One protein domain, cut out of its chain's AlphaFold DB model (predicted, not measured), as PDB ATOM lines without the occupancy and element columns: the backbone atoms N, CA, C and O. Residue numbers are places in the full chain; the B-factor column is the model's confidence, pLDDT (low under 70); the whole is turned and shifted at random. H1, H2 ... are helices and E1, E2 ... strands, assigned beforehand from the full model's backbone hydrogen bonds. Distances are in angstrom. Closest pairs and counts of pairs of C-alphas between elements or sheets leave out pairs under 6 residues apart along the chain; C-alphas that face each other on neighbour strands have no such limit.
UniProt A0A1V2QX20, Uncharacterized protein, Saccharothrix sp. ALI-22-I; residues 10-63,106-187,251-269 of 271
ATOM      1  N   GLY A  10     168.730 273.079 245.860       92.75
ATOM      2  CA  GLY A  10     168.341 272.406 247.099       92.75
ATOM      3  C   GLY A  10     166.844 272.508 247.401       92.75
ATOM      4  O   GLY A  10     166.245 271.523 247.826       92.75
ATOM      5  N   ASN A  11     166.212 273.656 247.139       90.12
ATOM      6  CA  ASN A  11     164.775 273.808 247.360       90.12
ATOM      7  C   ASN A  11     163.976 272.972 246.367       90.12
ATOM      8  O   ASN A  11     163.072 272.245 246.767       90.12
ATOM      9  N   TRP A  12     164.338 273.035 245.086       89.50
ATOM     10  CA  TRP A  12     163.664 272.260 244.049       89.50
ATOM     11  C   TRP A  12     163.824 270.764 244.254       89.50
ATOM     12  O   TRP A  12     162.850 270.030 244.147       89.50
ATOM     13  N   MET A  13     165.019 270.318 244.631       93.50
ATOM     14  CA  MET A  13     165.261 268.931 245.003       93.50
ATOM     15  C   MET A  13     164.386 268.529 246.196       93.50
ATOM     16  O   MET A  13     163.733 267.490 246.158       93.50
ATOM     17  N   TRP A  14     164.304 269.370 247.233       92.19
ATOM     18  CA  TRP A  14     163.443 269.114 248.390       92.19
ATOM     19  C   TRP A  14     161.976 268.961 247.981       92.19
ATOM     20  O   TRP A  14     161.332 268.003 248.405       92.19
ATOM     21  N   LEU A  15     161.473 269.838 247.109       88.00
ATOM     22  CA  LEU A  15     160.120 269.753 246.556       88.00
ATOM     23  C   LEU A  15     159.916 268.466 245.740       88.00
ATOM     24  O   LEU A  15     158.940 267.760 245.963       88.00
ATOM     25  N   CYS A  16     160.864 268.105 244.870       88.81
ATOM     26  CA  CYS A  16     160.794 266.890 244.046       88.81
ATOM     27  C   CYS A  16     160.749 265.603 244.882       88.81
ATOM     28  O   CYS A  16     160.197 264.596 244.441       88.81
ATOM     29  N   THR A  17     161.325 265.618 246.088       89.25
ATOM     30  CA  THR A  17     161.328 264.455 246.993       89.25
ATOM     31  C   THR A  17     160.015 264.249 247.745       89.25
ATOM     32  O   THR A  17     159.870 263.257 248.467       89.25
ATOM     33  N   ARG A  18     159.059 265.170 247.595       86.69
ATOM     34  CA  ARG A  18     157.791 265.173 248.320       86.69
ATOM     35  C   ARG A  18     156.648 264.717 247.424       86.69
ATOM     36  O   ARG A  18     156.617 264.975 246.226       86.69
ATOM     37  N   ASP A  19     155.710 264.026 248.043       83.56
ATOM     38  CA  ASP A  19     154.395 263.755 247.486       83.56
ATOM     39  C   ASP A  19     153.545 265.035 247.564       83.56
ATOM     40  O   ASP A  19     153.477 265.673 248.619       83.56
ATOM     41  N   ASP A  20     152.942 265.430 246.445       77.06
ATOM     42  CA  ASP A  20     152.161 266.668 246.304       77.06
ATOM     43  C   ASP A  20     150.887 266.664 247.162       77.06
ATOM     44  O   ASP A  20     150.469 267.698 247.683       77.06
ATOM     45  N   THR A  21     150.315 265.482 247.383       74.44
ATOM     46  CA  THR A  21     149.048 265.287 248.086       74.44
ATOM     47  C   THR A  21     149.243 265.215 249.602       74.44
ATOM     48  O   THR A  21     148.502 265.819 250.379       74.44
ATOM     49  N   THR A  22     150.243 264.460 250.054       77.00
ATOM     50  CA  THR A  22     150.470 264.145 251.472       77.00
ATOM     51  C   THR A  22     151.597 264.955 252.102       77.00
ATOM     52  O   THR A  22     151.717 264.977 253.328       77.00
ATOM     53  N   GLY A  23     152.460 265.583 251.295       76.62
ATOM     54  CA  GLY A  23     153.676 266.251 251.759       76.62
ATOM     55  C   GLY A  23     154.718 265.292 252.344       76.62
ATOM     56  O   GLY A  23     155.699 265.738 252.937       76.62
ATOM     57  N   ARG A  24     154.541 263.971 252.231       83.62
ATOM     58  CA  ARG A  24     155.505 262.984 252.742       83.62
ATOM     59  C   ARG A  24     156.675 262.820 251.785       83.62
ATOM     60  O   ARG A  24     156.568 263.124 250.605       83.62
ATOM     61  N   ILE A  25     157.804 262.341 252.303       85.31
ATOM     62  CA  ILE A  25     158.918 261.920 251.446       85.31
ATOM     63  C   ILE A  25     158.456 260.698 250.657       85.31
ATOM     64  O   ILE A  25     157.957 259.744 251.254       85.31
ATOM     65  N   ARG A  26     158.620 260.739 249.335       86.94
ATOM     66  CA  ARG A  26     158.149 259.680 248.434       86.94
ATOM     67  C   ARG A  26     159.217 258.646 248.065       86.94
ATOM     68  O   ARG A  26     158.883 257.589 247.547       86.94
ATOM     69  N   PHE A  27     160.488 258.949 248.326       90.00
ATOM     70  CA  PHE A  27     161.633 258.113 247.959       90.00
ATOM     71  C   PHE A  27     162.335 257.507 249.177       90.00
ATOM     72  O   PHE A  27     162.114 257.921 250.316       90.00
ATOM     73  N   ALA A  28     163.241 256.556 248.925       89.19
ATOM     74  CA  ALA A  28     164.096 255.989 249.961       89.19
ATOM     75  C   ALA A  28     164.837 257.103 250.738       89.19
ATOM     76  O   ALA A  28     165.357 258.042 250.116       89.19
ATOM     77  N   PRO A  29     164.922 257.023 252.082       89.06
ATOM     78  CA  PRO A  29     165.568 258.058 252.888       89.06
ATOM     79  C   PRO A  29     167.026 258.322 252.495       89.06
ATOM     80  O   PRO A  29     167.417 259.483 252.421       89.06
ATOM     81  N   GLY A  30     167.799 257.273 252.183       90.56
ATOM     82  CA  GLY A  30     169.196 257.394 251.740       90.56
ATOM     83  C   GLY A  30     169.320 258.191 250.443       90.56
ATOM     84  O   GLY A  30     169.929 259.259 250.428       90.56
ATOM     85  N   ALA A  31     168.625 257.756 249.385       92.31
ATOM     86  CA  ALA A  31     168.602 258.459 248.100       92.31
ATOM     87  C   ALA A  31     168.138 259.920 248.245       92.31
ATOM     88  O   ALA A  31     168.754 260.823 247.685       92.31
ATOM     89  N   THR A  32     167.103 260.173 249.056       94.25
ATOM     90  CA  THR A  32     166.608 261.530 249.355       94.25
ATOM     91  C   THR A  32     167.685 262.394 250.005       94.25
ATOM     92  O   THR A  32     167.972 263.496 249.538       94.25
ATOM     93  N   SER A  33     168.301 261.904 251.078       94.94
ATOM     94  CA  SER A  33     169.333 262.635 251.808       94.94
ATOM     95  C   SER A  33     170.565 262.920 250.947       94.94
ATOM     96  O   SER A  33     171.069 264.045 250.963       94.94
ATOM     97  N   VAL A  34     171.017 261.944 250.156       96.81
ATOM     98  CA  VAL A  34     172.162 262.097 249.248       96.81
ATOM     99  C   VAL A  34     171.842 263.078 248.116       96.81
ATOM    100  O   VAL A  34     172.669 263.937 247.816       96.81
ATOM    101  N   ALA A  35     170.641 263.028 247.529       97.00
ATOM    102  CA  ALA A  35     170.217 263.976 246.498       97.00
ATOM    103  C   ALA A  35     170.228 265.426 247.013       97.00
ATOM    104  O   ALA A  35     170.722 266.336 246.342       97.00
ATOM    105  N   LEU A  36     169.736 265.644 248.237       97.50
ATOM    106  CA  LEU A  36     169.706 266.960 248.882       97.50
ATOM    107  C   LEU A  36     171.105 267.454 249.266       97.50
ATOM    108  O   LEU A  36     171.415 268.630 249.072       97.50
ATOM    109  N   ALA A  37     171.967 266.568 249.767       97.88
ATOM    110  CA  ALA A  37     173.375 266.873 250.015       97.88
ATOM    111  C   ALA A  37     174.104 267.248 248.718       97.88
ATOM    112  O   ALA A  37     174.819 268.251 248.672       97.88
ATOM    113  N   GLY A  38     173.860 266.485 247.650       98.12
ATOM    114  CA  GLY A  38     174.351 266.754 246.306       98.12
ATOM    115  C   GLY A  38     173.903 268.118 245.799       98.12
ATOM    116  O   GLY A  38     174.723 268.878 245.296       98.12
ATOM    117  N   ALA A  39     172.638 268.483 246.008       97.56
ATOM    118  CA  ALA A  39     172.135 269.802 245.650       97.56
ATOM    119  C   ALA A  39     172.855 270.921 246.427       97.56
ATOM    120  O   ALA A  39     173.328 271.872 245.813       97.56
ATOM    121  N   LEU A  40     173.021 270.788 247.750       97.31
ATOM    122  CA  LEU A  40     173.713 271.782 248.583       97.31
ATOM    123  C   LEU A  40     175.193 271.955 248.220       97.31
ATOM    124  O   LEU A  40     175.687 273.083 248.192       97.31
ATOM    125  N   LEU A  41     175.911 270.862 247.948       96.94
ATOM    126  CA  LEU A  41     177.296 270.940 247.481       96.94
ATOM    127  C   LEU A  41     177.357 271.477 246.043       96.94
ATOM    128  O   LEU A  41     178.230 272.281 245.723       96.94
ATOM    129  N   GLY A  42     176.391 271.106 245.205       96.69
ATOM    130  CA  GLY A  42     176.206 271.612 243.847       96.69
ATOM    131  C   GLY A  42     176.071 273.131 243.789       96.69
ATOM    132  O   GLY A  42     176.713 273.756 242.943       96.69
ATOM    133  N   GLU A  43     175.349 273.733 244.740       95.31
ATOM    134  CA  GLU A  43     175.291 275.194 244.893       95.31
ATOM    135  C   GLU A  43     176.678 275.805 245.063       95.31
ATOM    136  O   GLU A  43     176.988 276.813 244.438       95.31
ATOM    137  N   GLN A  44     177.543 275.195 245.880       95.00
ATOM    138  CA  GLN A  44     178.894 275.716 246.112       95.00
ATOM    139  C   GLN A  44     179.743 275.668 244.838       95.00
ATOM    140  O   GLN A  44     180.517 276.588 244.553       95.00
ATOM    141  N   LEU A  45     179.595 274.594 244.059       94.31
ATOM    142  CA  LEU A  45     180.341 274.403 242.819       94.31
ATOM    143  C   LEU A  45     179.873 275.370 241.727       94.31
ATOM    144  O   LEU A  45     180.706 276.037 241.113       94.31
ATOM    145  N   LEU A  46     178.558 275.499 241.518       91.38
ATOM    146  CA  LEU A  46     177.991 276.416 240.521       91.38
ATOM    147  C   LEU A  46     178.143 277.884 240.926       91.38
ATOM    148  O   LEU A  46     178.396 278.739 240.081       91.38
ATOM    149  N   ALA A  47     178.075 278.188 242.223       90.06
ATOM    150  CA  ALA A  47     178.384 279.516 242.731       90.06
ATOM    151  C   ALA A  47     179.893 279.798 242.764       90.06
ATOM    152  O   ALA A  47     180.300 280.876 243.198       90.06
ATOM    153  N   HIS A  48     180.745 278.858 242.345       88.06
ATOM    154  CA  HIS A  48     182.200 278.980 242.358       88.06
ATOM    155  C   HIS A  48     182.767 279.436 243.711       88.06
ATOM    156  O   HIS A  48     183.671 280.273 243.771       88.06
ATOM    157  N   THR A  49     182.202 278.952 244.814       88.38
ATOM    158  CA  THR A  49     182.786 279.113 246.154       88.38
ATOM    159  C   THR A  49     183.761 277.976 246.446       88.38
ATOM    160  O   THR A  49     184.709 278.161 247.208       88.38
ATOM    161  N   MET A  50     183.580 276.824 245.793       92.44
ATOM    162  CA  MET A  50     184.435 275.644 245.911       92.44
ATOM    163  C   MET A  50     184.602 274.933 244.562       92.44
ATOM    164  O   MET A  50     183.848 275.167 243.621       92.44
ATOM    165  N   THR A  51     185.584 274.039 244.478       94.56
ATOM    166  CA  THR A  51     185.774 273.091 243.373       94.56
ATOM    167  C   THR A  51     186.096 271.702 243.920       94.56
ATOM    168  O   THR A  51     186.518 271.572 245.066       94.56
ATOM    169  N   ILE A  52     185.929 270.669 243.100       92.69
ATOM    170  CA  ILE A  52     186.405 269.309 243.370       92.69
ATOM    171  C   ILE A  52     187.589 269.047 242.441       92.69
ATOM    172  O   ILE A  52     187.464 269.199 241.224       92.69
ATOM    173  N   THR A  53     188.725 268.659 243.013       89.12
ATOM    174  CA  THR A  53     189.942 268.299 242.279       89.12
ATOM    175  C   THR A  53     190.395 266.923 242.748       89.12
ATOM    176  O   THR A  53     190.885 266.778 243.867       89.12
ATOM    177  N   GLY A  54     190.211 265.909 241.900       87.19
ATOM    178  CA  GLY A  54     190.377 264.515 242.312       87.19
ATOM    179  C   GLY A  54     189.377 264.168 243.413       87.19
ATOM    180  O   GLY A  54     188.174 264.366 243.238       87.19
ATOM    181  N   ASP A  55     189.887 263.715 244.554       89.19
ATOM    182  CA  ASP A  55     189.084 263.362 245.727       89.19
ATOM    183  C   ASP A  55     189.214 264.408 246.847       89.19
ATOM    184  O   ASP A  55     189.146 264.077 248.021       89.19
ATOM    185  N   VAL A  56     189.415 265.685 246.501       91.44
ATOM    186  CA  VAL A  56     189.527 266.788 247.471       91.44
ATOM    187  C   VAL A  56     188.625 267.950 247.054       91.44
ATOM    188  O   VAL A  56     188.592 268.340 245.885       91.44
ATOM    189  N   ILE A  57     187.918 268.539 248.021       93.06
ATOM    190  CA  ILE A  57     187.184 269.797 247.859       93.06
ATOM    191  C   ILE A  57     188.134 270.956 248.162       93.06
ATOM    192  O   ILE A  57     188.707 271.055 249.246       93.06
ATOM    193  N   VAL A  58     188.280 271.877 247.216       92.50
ATOM    194  CA  VAL A  58     189.139 273.054 247.353       92.50
ATOM    195  C   VAL A  58     188.267 274.310 247.400       92.50
ATOM    196  O   VAL A  58     187.617 274.632 246.403       92.50
ATOM    197  N   PRO A  59     188.226 275.046 248.523       90.94
ATOM    198  CA  PRO A  59     187.531 276.322 248.580       90.94
ATOM    199  C   PRO A  59     188.290 277.376 247.775       90.94
ATOM    200  O   PRO A  59     189.512 277.516 247.888       90.94
ATOM    201  N   PHE A  60     187.564 278.182 247.009       85.75
ATOM    202  CA  PHE A  60     188.113 279.423 246.490       85.75
ATOM    203  C   PHE A  60     188.175 280.429 247.639       85.75
ATOM    204  O   PHE A  60     187.199 280.599 248.369       85.75
ATOM    205  N   LYS A  61     189.315 281.112 247.817       63.97
ATOM    206  CA  LYS A  61     189.455 282.162 248.837       63.97
ATOM    207  C   LYS A  61     188.431 283.268 248.580       63.97
ATOM    208  O   LYS A  61     188.681 284.204 247.831       63.97
ATOM    209  N   THR A  62     187.295 283.190 249.253       53.75
ATOM    210  CA  THR A  62     186.398 284.317 249.469       53.75
ATOM    211  C   THR A  62     186.668 284.801 250.884       53.75
ATOM    212  O   THR A  62     186.537 284.054 251.855       53.75
ATOM    213  N   ARG A  63     187.162 286.036 251.021       37.62
ATOM    214  CA  ARG A  63     187.342 286.641 252.344       37.62
ATOM    215  C   ARG A  63     185.974 286.634 253.041       37.62
ATOM    216  O   ARG A  63     185.010 287.080 252.418       37.62
ATOM    217  N   LEU A 106     184.842 285.040 236.492       59.03
ATOM    218  CA  LEU A 106     183.495 285.529 236.797       59.03
ATOM    219  C   LEU A 106     183.209 286.825 236.044       59.03
ATOM    220  O   LEU A 106     182.091 287.016 235.595       59.03
ATOM    221  N   ARG A 107     184.215 287.683 235.829       63.41
ATOM    222  CA  ARG A 107     184.056 288.939 235.072       63.41
ATOM    223  C   ARG A 107     183.693 288.726 233.603       63.41
ATOM    224  O   ARG A 107     183.134 289.633 232.998       63.41
ATOM    225  N   ALA A 108     184.026 287.561 233.051       68.50
ATOM    226  CA  ALA A 108     183.677 287.176 231.687       68.50
ATOM    227  C   ALA A 108     182.245 286.619 231.571       68.50
ATOM    228  O   ALA A 108     181.779 286.391 230.457       68.50
ATOM    229  N   LEU A 109     181.551 286.397 232.694       72.00
ATOM    230  CA  LEU A 109     180.173 285.915 232.695       72.00
ATOM    231  C   LEU A 109     179.182 287.040 232.387       72.00
ATOM    232  O   LEU A 109     179.375 288.205 232.756       72.00
ATOM    233  N   ASP A 110     178.067 286.643 231.779       78.25
ATOM    234  CA  ASP A 110     176.910 287.504 231.568       78.25
ATOM    235  C   ASP A 110     176.473 288.199 232.885       78.25
ATOM    236  O   ASP A 110     176.481 287.569 233.951       78.25
ATOM    237  N   PRO A 111     176.114 289.500 232.869       77.75
ATOM    238  CA  PRO A 111     175.705 290.228 234.069       77.75
ATOM    239  C   PRO A 111     174.544 289.602 234.853       77.75
ATOM    240  O   PRO A 111     174.559 289.688 236.083       77.75
ATOM    241  N   ALA A 112     173.565 288.983 234.187       74.38
ATOM    242  CA  ALA A 112     172.451 288.324 234.865       74.38
ATOM    243  C   ALA A 112     172.941 287.079 235.614       74.38
ATOM    244  O   ALA A 112     172.696 286.947 236.812       74.38
ATOM    245  N   LEU A 113     173.759 286.249 234.959       74.56
ATOM    246  CA  LEU A 113     174.367 285.073 235.587       74.56
ATOM    247  C   LEU A 113     175.257 285.449 236.785       74.56
ATOM    248  O   LEU A 113     175.236 284.781 237.819       74.56
ATOM    249  N   ARG A 114     176.013 286.551 236.690       78.44
ATOM    250  CA  ARG A 114     176.790 287.072 237.829       78.44
ATOM    251  C   ARG A 114     175.902 287.496 238.994       78.44
ATOM    252  O   ARG A 114     176.254 287.238 240.147       78.44
ATOM    253  N   ALA A 115     174.778 288.154 238.715       81.06
ATOM    254  CA  ALA A 115     173.829 288.562 239.744       81.06
ATOM    255  C   ALA A 115     173.218 287.344 240.454       81.06
ATOM    256  O   ALA A 115     173.136 287.344 241.684       81.06
ATOM    257  N   ASP A 116     172.891 286.290 239.704       80.12
ATOM    258  CA  ASP A 116     172.366 285.037 240.249       80.12
ATOM    259  C   ASP A 116     173.400 284.326 241.131       80.12
ATOM    260  O   ASP A 116     173.111 283.997 242.283       80.12
ATOM    261  N   ILE A 117     174.648 284.188 240.663       82.50
ATOM    262  CA  ILE A 117     175.754 283.635 241.468       82.50
ATOM    263  C   ILE A 117     175.949 284.448 242.754       82.50
ATOM    264  O   ILE A 117     176.121 283.889 243.840       82.50
ATOM    265  N   ALA A 118     175.912 285.779 242.663       83.81
ATOM    266  CA  ALA A 118     176.048 286.647 243.826       83.81
ATOM    267  C   ALA A 118     174.877 286.499 244.811       83.81
ATOM    268  O   ALA A 118     175.094 286.605 246.021       83.81
ATOM    269  N   ALA A 119     173.658 286.257 244.324       84.56
ATOM    270  CA  ALA A 119     172.494 285.991 245.161       84.56
ATOM    271  C   ALA A 119     172.635 284.651 245.899       84.56
ATOM    272  O   ALA A 119     172.501 284.627 247.123       84.56
ATOM    273  N   VAL A 120     173.017 283.577 245.196       85.69
ATOM    274  CA  VAL A 120     173.274 282.252 245.795       85.69
ATOM    275  C   VAL A 120     174.353 282.342 246.878       85.69
ATOM    276  O   VAL A 120     174.157 281.871 247.994       85.69
ATOM    277  N   ARG A 121     175.464 283.043 246.615       87.12
ATOM    278  CA  ARG A 121     176.546 283.252 247.601       87.12
ATOM    279  C   ARG A 121     176.113 283.995 248.864       87.12
ATOM    280  O   ARG A 121     176.767 283.869 249.899       87.12
ATOM    281  N   LYS A 122     175.075 284.829 248.777       88.25
ATOM    282  CA  LYS A 122     174.544 285.588 249.916       88.25
ATOM    283  C   LYS A 122     173.520 284.793 250.720       88.25
ATOM    284  O   LYS A 122     173.224 285.204 251.842       88.25
ATOM    285  N   ASP A 123     173.010 283.686 250.187       90.19
ATOM    286  CA  ASP A 123     172.054 282.839 250.886       90.19
ATOM    287  C   ASP A 123     172.652 282.292 252.192       90.19
ATOM    288  O   ASP A 123     173.785 281.803 252.242       90.19
ATOM    289  N   ASN A 124     171.885 282.390 253.277       91.12
ATOM    290  CA  ASN A 124     172.358 282.021 254.608       91.12
ATOM    291  C   ASN A 124     172.675 280.524 254.725       91.12
ATOM    292  O   ASN A 124     173.642 280.172 255.400       91.12
ATOM    293  N   LEU A 125     171.892 279.653 254.077       92.88
ATOM    294  CA  LEU A 125     172.133 278.211 254.110       92.88
ATOM    295  C   LEU A 125     173.390 277.863 253.311       92.88
ATOM    296  O   LEU A 125     174.242 277.128 253.804       92.88
ATOM    297  N   VAL A 126     173.555 278.456 252.127       93.00
ATOM    298  CA  VAL A 126     174.756 278.273 251.296       93.00
ATOM    299  C   VAL A 126     176.012 278.728 252.049       93.00
ATOM    300  O   VAL A 126     177.007 278.005 252.089       93.00
ATOM    301  N   ARG A 127     175.980 279.885 252.725       93.44
ATOM    302  CA  ARG A 127     177.107 280.370 253.546       93.44
ATOM    303  C   ARG A 127     177.393 279.491 254.761       93.44
ATOM    304  O   ARG A 127     178.560 279.329 255.127       93.44
ATOM    305  N   ALA A 128     176.354 278.955 255.399       94.00
ATOM    306  CA  ALA A 128     176.499 278.047 256.531       94.00
ATOM    307  C   ALA A 128     177.186 276.744 256.098       94.00
ATOM    308  O   ALA A 128     178.195 276.380 256.695       94.00
ATOM    309  N   VAL A 129     176.724 276.129 255.003       94.81
ATOM    310  CA  VAL A 129     177.343 274.933 254.405       94.81
ATOM    311  C   VAL A 129     178.800 275.200 254.023       94.81
ATOM    312  O   VAL A 129     179.684 274.428 254.381       94.81
ATOM    313  N   TYR A 130     179.096 276.326 253.366       94.31
ATOM    314  CA  TYR A 130     180.479 276.697 253.047       94.31
ATOM    315  C   TYR A 130     181.356 276.799 254.307       94.31
ATOM    316  O   TYR A 130     182.483 276.302 254.343       94.31
ATOM    317  N   THR A 131     180.843 277.443 255.357       93.12
ATOM    318  CA  THR A 131     181.567 277.637 256.622       93.12
ATOM    319  C   THR A 131     181.826 276.305 257.326       93.12
ATOM    320  O   THR A 131     182.936 276.059 257.790       93.12
ATOM    321  N   GLU A 132     180.833 275.425 257.378       93.19
ATOM    322  CA  GLU A 132     180.942 274.077 257.943       93.19
ATOM    323  C   GLU A 132     181.984 273.235 257.202       93.19
ATOM    324  O   GLU A 132     182.902 272.699 257.827       93.19
ATOM    325  N   LEU A 133     181.910 273.198 255.869       92.25
ATOM    326  CA  LEU A 133     182.860 272.456 255.044       92.25
ATOM    327  C   LEU A 133     184.290 272.980 255.226       92.25
ATOM    328  O   LEU A 133     185.214 272.188 255.366       92.25
ATOM    329  N   THR A 134     184.484 274.304 255.269       91.31
ATOM    330  CA  THR A 134     185.820 274.921 255.391       91.31
ATOM    331  C   THR A 134     186.405 274.930 256.799       91.31
ATOM    332  O   THR A 134     187.620 275.047 256.947       91.31
ATOM    333  N   SER A 135     185.572 274.815 257.833       84.25
ATOM    334  CA  SER A 135     186.020 274.733 259.230       84.25
ATOM    335  C   SER A 135     186.351 273.309 259.680       84.25
ATOM    336  O   SER A 135     186.924 273.129 260.754       84.25
ATOM    337  N   SER A 136     186.044 272.314 258.848       78.62
ATOM    338  CA  SER A 136     186.145 270.893 259.175       78.62
ATOM    339  C   SER A 136     187.179 270.168 258.305       78.62
ATOM    340  O   SER A 136     187.621 270.659 257.268       78.62
ATOM    341  N   SER A 137     187.533 268.936 258.678       81.75
ATOM    342  CA  SER A 137     188.360 268.045 257.845       81.75
ATOM    343  C   SER A 137     187.624 267.480 256.616       81.75
ATOM    344  O   SER A 137     188.217 266.714 255.858       81.75
ATOM    345  N   LEU A 138     186.362 267.874 256.407       87.00
ATOM    346  CA  LEU A 138     185.460 267.407 255.345       87.00
ATOM    347  C   LEU A 138     185.998 267.669 253.934       87.00
ATOM    348  O   LEU A 138     185.677 266.944 253.004       87.00
ATOM    349  N   LEU A 139     186.870 268.666 253.768       89.81
ATOM    350  CA  LEU A 139     187.444 269.000 252.464       89.81
ATOM    351  C   LEU A 139     188.330 267.899 251.867       89.81
ATOM    352  O   LEU A 139     188.609 267.933 250.673       89.81
ATOM    353  N   ARG A 140     188.798 266.940 252.676       90.50
ATOM    354  CA  ARG A 140     189.729 265.894 252.226       90.50
ATOM    355  C   ARG A 140     189.072 264.754 251.453       90.50
ATOM    356  O   ARG A 140     189.813 263.999 250.842       90.50
ATOM    357  N   ASP A 141     187.749 264.622 251.527       93.31
ATOM    358  CA  ASP A 141     186.996 263.570 250.843       93.31
ATOM    359  C   ASP A 141     185.566 264.058 250.525       93.31
ATOM    360  O   ASP A 141     184.748 264.218 251.436       93.31
ATOM    361  N   PRO A 142     185.237 264.293 249.240       94.56
ATOM    362  CA  PRO A 142     183.900 264.659 248.795       94.56
ATOM    363  C   PRO A 142     182.803 263.681 249.215       94.56
ATOM    364  O   PRO A 142     181.681 264.113 249.462       94.56
ATOM    365  N   THR A 143     183.108 262.385 249.307       95.44
ATOM    366  CA  THR A 143     182.146 261.364 249.745       95.44
ATOM    367  C   THR A 143     181.786 261.602 251.203       95.44
ATOM    368  O   THR A 143     180.613 261.731 251.535       95.44
ATOM    369  N   PHE A 144     182.795 261.775 252.058       94.19
ATOM    370  CA  PHE A 144     182.591 262.068 253.474       94.19
ATOM    371  C   PHE A 144     181.869 263.406 253.693       94.19
ATOM    372  O   PHE A 144     181.005 263.519 254.561       94.19
ATOM    373  N   ALA A 145     182.167 264.423 252.878       95.31
ATOM    374  CA  ALA A 145     181.431 265.686 252.897       95.31
ATOM    375  C   ALA A 145     179.947 265.503 252.533       95.31
ATOM    376  O   ALA A 145     179.081 266.075 253.195       95.31
ATOM    377  N   LEU A 146     179.641 264.699 251.509       96.81
ATOM    378  CA  LEU A 146     178.266 264.380 251.120       96.81
ATOM    379  C   LEU A 146     177.539 263.577 252.200       96.81
ATOM    380  O   LEU A 146     176.408 263.920 252.524       96.81
ATOM    381  N   GLU A 147     178.180 262.565 252.788       95.25
ATOM    382  CA  GLU A 147     177.628 261.783 253.904       95.25
ATOM    383  C   GLU A 147     177.299 262.682 255.094       95.25
ATOM    384  O   GLU A 147     176.218 262.579 255.669       95.25
ATOM    385  N   HIS A 148     178.204 263.602 255.433       95.12
ATOM    386  CA  HIS A 148     177.990 264.566 256.501       95.12
ATOM    387  C   HIS A 148     176.786 265.472 256.220       95.12
ATOM    388  O   HIS A 148     175.887 265.570 257.051       95.12
ATOM    389  N   LEU A 149     176.718 266.077 255.030       96.56
ATOM    390  CA  LEU A 149     175.589 266.927 254.639       96.56
ATOM    391  C   LEU A 149     174.269 266.142 254.571       96.56
ATOM    392  O   LEU A 149     173.214 266.664 254.926       96.56
ATOM    393  N   ALA A 150     174.305 264.878 254.148       95.75
ATOM    394  CA  ALA A 150     173.132 264.016 254.028       95.75
ATOM    395  C   ALA A 150     172.433 263.761 255.380       95.75
ATOM    396  O   ALA A 150     171.229 263.485 255.404       95.75
ATOM    397  N   GLN A 151     173.145 263.908 256.505       93.81
ATOM    398  CA  GLN A 151     172.587 263.718 257.849       93.81
ATOM    399  C   GLN A 151     171.496 264.741 258.194       93.81
ATOM    400  O   GLN A 151     170.572 264.415 258.944       93.81
ATOM    401  N   ASP A 152     171.575 265.963 257.659       92.56
ATOM    402  CA  ASP A 152     170.654 267.044 258.019       92.56
ATOM    403  C   ASP A 152     170.260 267.994 256.867       92.56
ATOM    404  O   ASP A 152     169.547 268.977 257.097       92.56
ATOM    405  N   ALA A 153     170.606 267.672 255.616       94.25
ATOM    406  CA  ALA A 153     170.203 268.452 254.442       94.25
ATOM    407  C   ALA A 153     168.680 268.661 254.365       94.25
ATOM    408  O   ALA A 153     168.212 269.783 254.151       94.25
ATOM    409  N   LEU A 154     167.895 267.604 254.598       91.50
ATOM    410  CA  LEU A 154     166.431 267.654 254.563       91.50
ATOM    411  C   LEU A 154     165.830 268.663 255.564       91.50
ATOM    412  O   LEU A 154     165.072 269.536 255.125       91.50
ATOM    413  N   PRO A 155     166.110 268.592 256.882       89.25
ATOM    414  CA  PRO A 155     165.580 269.572 257.828       89.25
ATOM    415  C   PRO A 155     166.143 270.987 257.619       89.25
ATOM    416  O   PRO A 155     165.408 271.950 257.847       89.25
ATOM    417  N   ARG A 156     167.393 271.147 257.151       92.56
ATOM    418  CA  ARG A 156     167.968 272.469 256.829       92.56
ATOM    419  C   ARG A 156     167.224 273.155 255.685       92.56
ATOM    420  O   ARG A 156     166.837 274.318 255.812       92.56
ATOM    421  N   LEU A 157     166.986 272.427 254.595       91.88
ATOM    422  CA  LEU A 157     166.235 272.923 253.442       91.88
ATOM    423  C   LEU A 157     164.771 273.179 253.800       91.88
ATOM    424  O   LEU A 157     164.263 274.257 253.509       91.88
ATOM    425  N   GLY A 158     164.131 272.270 254.542       87.75
ATOM    426  CA  GLY A 158     162.774 272.485 255.049       87.75
ATOM    427  C   GLY A 158     162.668 273.757 255.900       87.75
ATOM    428  O   GLY A 158     161.797 274.591 255.675       87.75
ATOM    429  N   GLN A 159     163.595 273.987 256.837       87.12
ATOM    430  CA  GLN A 159     163.604 275.225 257.626       87.12
ATOM    431  C   GLN A 159     163.806 276.475 256.760       87.12
ATOM    432  O   GLN A 159     163.220 277.518 257.051       87.12
ATOM    433  N   ARG A 160     164.650 276.396 255.728       87.75
ATOM    434  CA  ARG A 160     164.888 277.512 254.812       87.75
ATOM    435  C   ARG A 160     163.628 277.840 254.006       87.75
ATOM    436  O   ARG A 160     163.234 278.998 253.993       87.75
ATOM    437  N   ILE A 161     162.997 276.843 253.384       85.81
ATOM    438  CA  ILE A 161     161.775 277.016 252.580       85.81
ATOM    439  C   ILE A 161     160.618 277.516 253.458       85.81
ATOM    440  O   ILE A 161     159.889 278.416 253.054       85.81
ATOM    441  N   GLY A 162     160.493 277.017 254.692       81.44
ATOM    442  CA  GLY A 162     159.461 277.473 255.632       81.44
ATOM    443  C   GLY A 162     159.602 278.935 256.061       81.44
ATOM    444  O   GLY A 162     158.615 279.547 256.440       81.44
ATOM    445  N   LYS A 163     160.803 279.523 255.980       78.81
ATOM    446  CA  LYS A 163     161.006 280.971 256.182       78.81
ATOM    447  C   LYS A 163     160.666 281.809 254.946       78.81
ATOM    448  O   LYS A 163     160.544 283.019 255.080       78.81
ATOM    449  N   SER A 164     160.575 281.182 253.775       71.56
ATOM    450  CA  SER A 164     160.156 281.811 252.518       71.56
ATOM    451  C   SER A 164     158.643 281.683 252.279       71.56
ATOM    452  O   SER A 164     158.204 281.884 251.153       71.56
ATOM    453  N   ASP A 165     157.862 281.290 253.292       67.50
ATOM    454  CA  ASP A 165     156.415 281.019 253.210       67.50
ATOM    455  C   ASP A 165     156.010 279.889 252.234       67.50
ATOM    456  O   ASP A 165     154.837 279.730 251.912       67.50
ATOM    457  N   GLY A 166     156.959 279.051 251.789       68.38
ATOM    458  CA  GLY A 166     156.692 277.979 250.817       68.38
ATOM    459  C   GLY A 166     156.097 276.693 251.408       68.38
ATOM    460  O   GLY A 166     155.582 275.851 250.669       68.38
ATOM    461  N   ILE A 167     156.171 276.506 252.733       71.25
ATOM    462  CA  ILE A 167     155.670 275.305 253.424       71.25
ATOM    463  C   ILE A 167     155.036 275.627 254.780       71.25
ATOM    464  O   ILE A 167     155.504 276.486 255.524       71.25
ATOM    465  N   GLU A 168     154.007 274.859 255.123       70.69
ATOM    466  CA  GLU A 168     153.331 274.838 256.413       70.69
ATOM    467  C   GLU A 168     153.903 273.689 257.262       70.69
ATOM    468  O   GLU A 168     154.011 272.546 256.807       70.69
ATOM    469  N   VAL A 169     154.286 273.965 258.511       70.25
ATOM    470  CA  VAL A 169     154.685 272.909 259.455       70.25
ATOM    471  C   VAL A 169     153.418 272.343 260.090       70.25
ATOM    472  O   VAL A 169     152.804 272.998 260.927       70.25
ATOM    473  N   VAL A 170     153.029 271.131 259.696       66.19
ATOM    474  CA  VAL A 170     151.747 270.526 260.107       66.19
ATOM    475  C   VAL A 170     151.846 269.849 261.471       66.19
ATOM    476  O   VAL A 170     150.903 269.886 262.258       66.19
ATOM    477  N   LEU A 171     152.989 269.235 261.784       62.66
ATOM    478  CA  LEU A 171     153.220 268.571 263.067       62.66
ATOM    479  C   LEU A 171     154.651 268.830 263.531       62.66
ATOM    480  O   LEU A 171     155.596 268.413 262.872       62.66
ATOM    481  N   ASP A 172     154.811 269.463 264.694       63.03
ATOM    482  CA  ASP A 172     156.075 269.492 265.440       63.03
ATOM    483  C   ASP A 172     155.908 268.583 266.663       63.03
ATOM    484  O   ASP A 172     155.349 268.980 267.687       63.03
ATOM    485  N   ARG A 173     156.319 267.316 266.542       61.72
ATOM    486  CA  ARG A 173     156.264 266.358 267.654       61.72
ATOM    487  C   ARG A 173     157.609 266.330 268.359       61.72
ATOM    488  O   ARG A 173     158.626 265.963 267.773       61.72
ATOM    489  N   VAL A 174     157.601 266.644 269.647       55.53
ATOM    490  CA  VAL A 174     158.751 266.434 270.528       55.53
ATOM    491  C   VAL A 174     158.554 265.096 271.235       55.53
ATOM    492  O   VAL A 174     157.795 265.000 272.193       55.53
ATOM    493  N   GLY A 175     159.192 264.041 270.725       59.31
ATOM    494  CA  GLY A 175     159.302 262.771 271.441       59.31
ATOM    495  C   GLY A 175     160.476 262.797 272.421       59.31
ATOM    496  O   GLY A 175     161.397 263.594 272.258       59.31
ATOM    497  N   TRP A 176     160.492 261.883 273.399       62.09
ATOM    498  CA  TRP A 176     161.546 261.839 274.431       62.09
ATOM    499  C   TRP A 176     162.965 261.575 273.876       62.09
ATOM    500  O   TRP A 176     163.949 261.873 274.540       62.09
ATOM    501  N   LEU A 177     163.073 261.056 272.641       56.81
ATOM    502  CA  LEU A 177     164.335 260.712 271.964       56.81
ATOM    503  C   LEU A 177     164.613 261.558 270.718       56.81
ATOM    504  O   LEU A 177     165.761 261.644 270.288       56.81
ATOM    505  N   ARG A 178     163.587 262.142 270.084       58.66
ATOM    506  CA  ARG A 178     163.764 262.863 268.818       58.66
ATOM    507  C   ARG A 178     162.611 263.824 268.556       58.66
ATOM    508  O   ARG A 178     161.446 263.504 268.797       58.66
ATOM    509  N   ARG A 179     162.958 264.996 268.028       62.12
ATOM    510  CA  ARG A 179     162.005 265.963 267.484       62.12
ATOM    511  C   ARG A 179     161.757 265.628 266.018       62.12
ATOM    512  O   ARG A 179     162.715 265.489 265.261       62.12
ATOM    513  N   TRP A 180     160.495 265.509 265.635       62.72
ATOM    514  CA  TRP A 180     160.083 265.251 264.258       62.72
ATOM    515  C   TRP A 180     159.218 266.406 263.769       62.72
ATOM    516  O   TRP A 180     158.343 266.871 264.500       62.72
ATOM    517  N   ARG A 181     159.478 266.857 262.539       69.75
ATOM    518  CA  ARG A 181     158.684 267.882 261.859       69.75
ATOM    519  C   ARG A 181     158.117 267.327 260.565       69.75
ATOM    520  O   ARG A 181     158.890 266.896 259.710       69.75
ATOM    521  N   ASP A 182     156.800 267.402 260.425       73.38
ATOM    522  CA  ASP A 182     156.123 267.182 259.151       73.38
ATOM    523  C   ASP A 182     155.877 268.518 258.458       73.38
ATOM    524  O   ASP A 182     155.449 269.499 259.072       73.38
ATOM    525  N   TYR A 183     156.156 268.530 257.161       72.38
ATOM    526  CA  TYR A 183     156.045 269.696 256.303       72.38
ATOM    527  C   TYR A 183     154.998 269.416 255.230       72.38
ATOM    528  O   TYR A 183     155.073 268.383 254.567       72.38
ATOM    529  N   ARG A 184     154.057 270.338 255.044       76.25
ATOM    530  CA  ARG A 184     153.096 270.331 253.940       76.25
ATOM    531  C   ARG A 184     153.356 271.529 253.043       76.25
ATOM    532  O   ARG A 184     153.693 272.604 253.528       76.25
ATOM    533  N   LEU A 185     153.233 271.334 251.737       73.12
ATOM    534  CA  LEU A 185     153.375 272.415 250.767       73.12
ATOM    535  C   LEU A 185     152.218 273.405 250.931       73.12
ATOM    536  O   LEU A 185     151.070 272.981 251.053       73.12
ATOM    537  N   VAL A 186     152.531 274.705 250.948       71.94
ATOM    538  CA  VAL A 186     151.496 275.758 250.932       71.94
ATOM    539  C   VAL A 186     150.815 275.798 249.565       71.94
ATOM    540  O   VAL A 186     149.603 275.966 249.490       71.94
ATOM    541  N   ASP A 187     151.592 275.573 248.503       73.62
ATOM    542  CA  ASP A 187     151.130 275.514 247.118       73.62
ATOM    543  C   ASP A 187     151.694 274.249 246.430       73.62
ATOM    544  O   ASP A 187     152.811 274.266 245.898       73.62
ATOM    545  N   PRO A 251     183.949 269.903 234.938       94.00
ATOM    546  CA  PRO A 251     184.425 268.649 235.533       94.00
ATOM    547  C   PRO A 251     184.114 268.473 237.033       94.00
ATOM    548  O   PRO A 251     183.684 267.381 237.404       94.00
ATOM    549  N   PRO A 252     184.227 269.507 237.898       94.88
ATOM    550  CA  PRO A 252     183.873 269.380 239.314       94.88
ATOM    551  C   PRO A 252     182.417 268.969 239.559       94.88
ATOM    552  O   PRO A 252     182.136 268.159 240.437       94.88
ATOM    553  N   VAL A 253     181.486 269.515 238.773       96.62
ATOM    554  CA  VAL A 253     180.049 269.248 238.913       96.62
ATOM    555  C   VAL A 253     179.705 267.865 238.364       96.62
ATOM    556  O   VAL A 253     178.929 267.136 238.973       96.62
ATOM    557  N   ARG A 254     180.331 267.449 237.258       97.25
ATOM    558  CA  ARG A 254     180.182 266.078 236.741       97.25
ATOM    559  C   ARG A 254     180.693 265.038 237.736       97.25
ATOM    560  O   ARG A 254     180.005 264.057 238.001       97.25
ATOM    561  N   ARG A 255     181.827 265.313 238.388       96.88
ATOM    562  CA  ARG A 255     182.348 264.468 239.471       96.88
ATOM    563  C   ARG A 255     181.378 264.366 240.653       96.88
ATOM    564  O   ARG A 255     181.221 263.288 241.218       96.88
ATOM    565  N   LEU A 256     180.716 265.463 241.020       98.00
ATOM    566  CA  LEU A 256     179.669 265.452 242.044       98.00
ATOM    567  C   LEU A 256     178.501 264.528 241.660       98.00
ATOM    568  O   LEU A 256     178.084 263.723 242.488       98.00
ATOM    569  N   ILE A 257     178.007 264.612 240.420       98.25
ATOM    570  CA  ILE A 257     176.910 263.762 239.921       98.25
ATOM    571  C   ILE A 257     177.289 262.276 240.027       98.25
ATOM    572  O   ILE A 257     176.512 261.474 240.542       98.25
ATOM    573  N   GLU A 258     178.509 261.910 239.622       97.44
ATOM    574  CA  GLU A 258     179.029 260.539 239.753       97.44
ATOM    575  C   GLU A 258     179.094 260.060 241.212       97.44
ATOM    576  O   GLU A 258     178.774 258.910 241.512       97.44
ATOM    577  N   LEU A 259     179.558 260.914 242.132       97.25
ATOM    578  CA  LEU A 259     179.649 260.590 243.559       97.25
ATOM    579  C   LEU A 259     178.264 260.346 244.155       97.25
ATOM    580  O   LEU A 259     178.055 259.317 244.794       97.25
ATOM    581  N   VAL A 260     177.327 261.252 243.881       97.81
ATOM    582  CA  VAL A 260     175.928 261.154 244.307       97.81
ATOM    583  C   VAL A 260     175.294 259.865 243.793       97.81
ATOM    584  O   VAL A 260     174.735 259.118 244.592       97.81
ATOM    585  N   GLY A 261     175.453 259.545 242.505       97.06
ATOM    586  CA  GLY A 261     174.886 258.320 241.941       97.06
ATOM    587  C   GLY A 261     175.466 257.047 242.558       97.06
ATOM    588  O   GLY A 261     174.729 256.124 242.896       97.06
ATOM    589  N   ARG A 262     176.781 257.014 242.814       96.25
ATOM    590  CA  ARG A 262     177.408 255.881 243.519       96.25
ATOM    591  C   ARG A 262     176.911 255.735 244.955       96.25
ATOM    592  O   ARG A 262     176.771 254.609 245.421       96.25
ATOM    593  N   MET A 263     176.686 256.840 245.662       95.44
ATOM    594  CA  MET A 263     176.177 256.816 247.034       95.44
ATOM    595  C   MET A 263     174.712 256.375 247.084       95.44
ATOM    596  O   MET A 263     174.386 255.469 247.846       95.44
ATOM    597  N   ALA A 264     173.856 256.926 246.220       93.75
ATOM    598  CA  ALA A 264     172.454 256.527 246.127       93.75
ATOM    599  C   ALA A 264     172.309 255.031 245.792       93.75
ATOM    600  O   ALA A 264     171.512 254.333 246.417       93.75
ATOM    601  N   ALA A 265     173.142 254.519 244.879       91.44
ATOM    602  CA  ALA A 265     173.162 253.100 244.538       91.44
ATOM    603  C   ALA A 265     173.597 252.200 245.707       91.44
ATOM    604  O   ALA A 265     173.103 251.086 245.809       91.44
ATOM    605  N   ARG A 266     174.494 252.646 246.600       88.00
ATOM    606  CA  ARG A 266     174.895 251.867 247.793       88.00
ATOM    607  C   ARG A 266     173.745 251.724 248.784       88.00
ATOM    608  O   ARG A 266     173.477 250.623 249.260       88.00
ATOM    609  N   ASP A 267     173.052 252.824 249.055       73.81
ATOM    610  CA  ASP A 267     171.967 252.850 250.035       73.81
ATOM    611  C   ASP A 267     170.733 252.073 249.554       73.81
ATOM    612  O   ASP A 267     170.013 251.502 250.373       73.81
ATOM    613  N   ALA A 268     170.525 251.971 248.237       61.47
ATOM    614  CA  ALA A 268     169.446 251.183 247.640       61.47
ATOM    615  C   ALA A 268     169.510 249.679 247.984       61.47
ATOM    616  O   ALA A 268     168.478 249.014 247.979       61.47
ATOM    617  N   PHE A 269     170.690 249.146 248.329       46.94
ATOM    618  CA  PHE A 269     170.881 247.732 248.684       46.94
ATOM    619  C   PHE A 269     170.878 247.451 250.196       46.94
ATOM    620  O   PHE A 269     171.134 246.319 250.599       46.94
TER     621      PHE A 269
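This is residues 10 to 63, 106 to 187 and 251 to 269 of the 271 residues of an uncharacterized protein of Saccharothrix sp. ALI-22-I (UniProt A0A1V2QX20). Look first for H2, the long helix that runs through the middle of a helical core: H8 lies side by side with it, running opposite ways, while H1, H4, H6 and H7 pack on it at larger angles. A two-stranded hairpin stands at each end of the longest axis, E1 with E2 at one end and E3 with E4 at the other, where residues 174 to 179 stick out; H3 lies off to a side of the core. The 155 printed residues include eight named helices and four named strands, in the order H1 H2 E1 E2 H3 H4 H5 H6 H7 E3 E4 H8, and both sheets, E1 - E2 and E3 - E4, are antiparallel. The class is mixed, helices and strands; the whole is compact, with a radius of gyration of the C-alphas of 16.3 A and spans of 46 by 38 by 27 A.

Begin at the hairpin of E3, residues 167 to 174, and E4, residues 179 to 185, antiparallel at 162 degrees, where N 168 and O 184 are 2.8 A apart, within hydrogen-bond range. E3 bends by 54 degrees at residue 170. From this sheet go to H7, residues 153 to 163: its closest C-alphas to E3 are those of Ile 161 and Ile 167, 6.4 A apart. H7 touches the hub, H2, residues 29 to 46, at Ala 153 and Ala 37, their closest C-alphas, 5.7 A apart. H1, residues 10 to 16, and H2 form a helical hairpin at a steep tilt of 38 degrees, only just past shallow; the C-alphas of Gly 10 and Ala 39 come closest, 4.8 A. H8, residues 251 to 267, touches H2 at a shallow tilt of 9 degrees, opposite ways, closest at Ala 31 and Ala 264, C-alphas 4.7 A apart. H6, residues 142 to 150, touches H2 at a steep tilt of 62 degrees, closest at Ser 33 and Ala 150, C-alphas 4.6 A apart. H4, residues 124 to 135, is about perpendicular to H2 at 89 degrees and touches it with residues 126 to 130 alone, closest at Gln 44 and Val 126, C-alphas 7.1 A apart. H3, residues 111 to 122, is close to H2 but not clearly touching, with the C-alphas of Glu 43 and Val 120 7.4 A apart. At the other end, E1, residues 50 to 53, and E2, residues 56 to 59, form an antiparallel hairpin at 151 degrees, with N 51 and O 58 at 2.9 A, within hydrogen-bond range. H5, residues 137 to 140, has its Leu 139 C-alpha 4.7 A from that of Ile 57 in E2, their closest pair; H5 and H6 only just touch, only at the corner, with 3 pairs of C-alphas within 8 A. H1 and H8 are apart. Every O i to N i+4 pair is within hydrogen-bond range in H1, H3, H4, H6, H7 and H8, and 13 of 14 are in H2; H5 is too short for such a pair.

Find C-alpha 10 at (168.341, 272.406, 247.099), where H1 begins. H2 starts at C-alpha 29, (165.568, 258.058, 252.888), and runs 25.4 A to C-alpha 46. H8 runs 24.8 A, ending at C-alpha 267, (171.967, 252.850, 250.035). E3 measures 19.5 A, E4 19.9 A, H3 16.6 A, H4 16.2 A and H7 15.6 A; H6, E1, E2 and H5 are shorter.

The two C-alphas farthest apart are those of Ala 108 and Trp 176, 54.4 A. Residues 64 to 105 are not printed, leaving C-alphas 63 and 106 16.1 A apart, and residues 188 to 250 are not printed, leaving C-alphas 187 and 251 35.9 A apart. Of the links printed whole, H1 to H2 is long. In this model the pLDDT is under 70 at residues 61 to 63, 106 to 108, 165 to 166, 170 to 181 and 268 to 269.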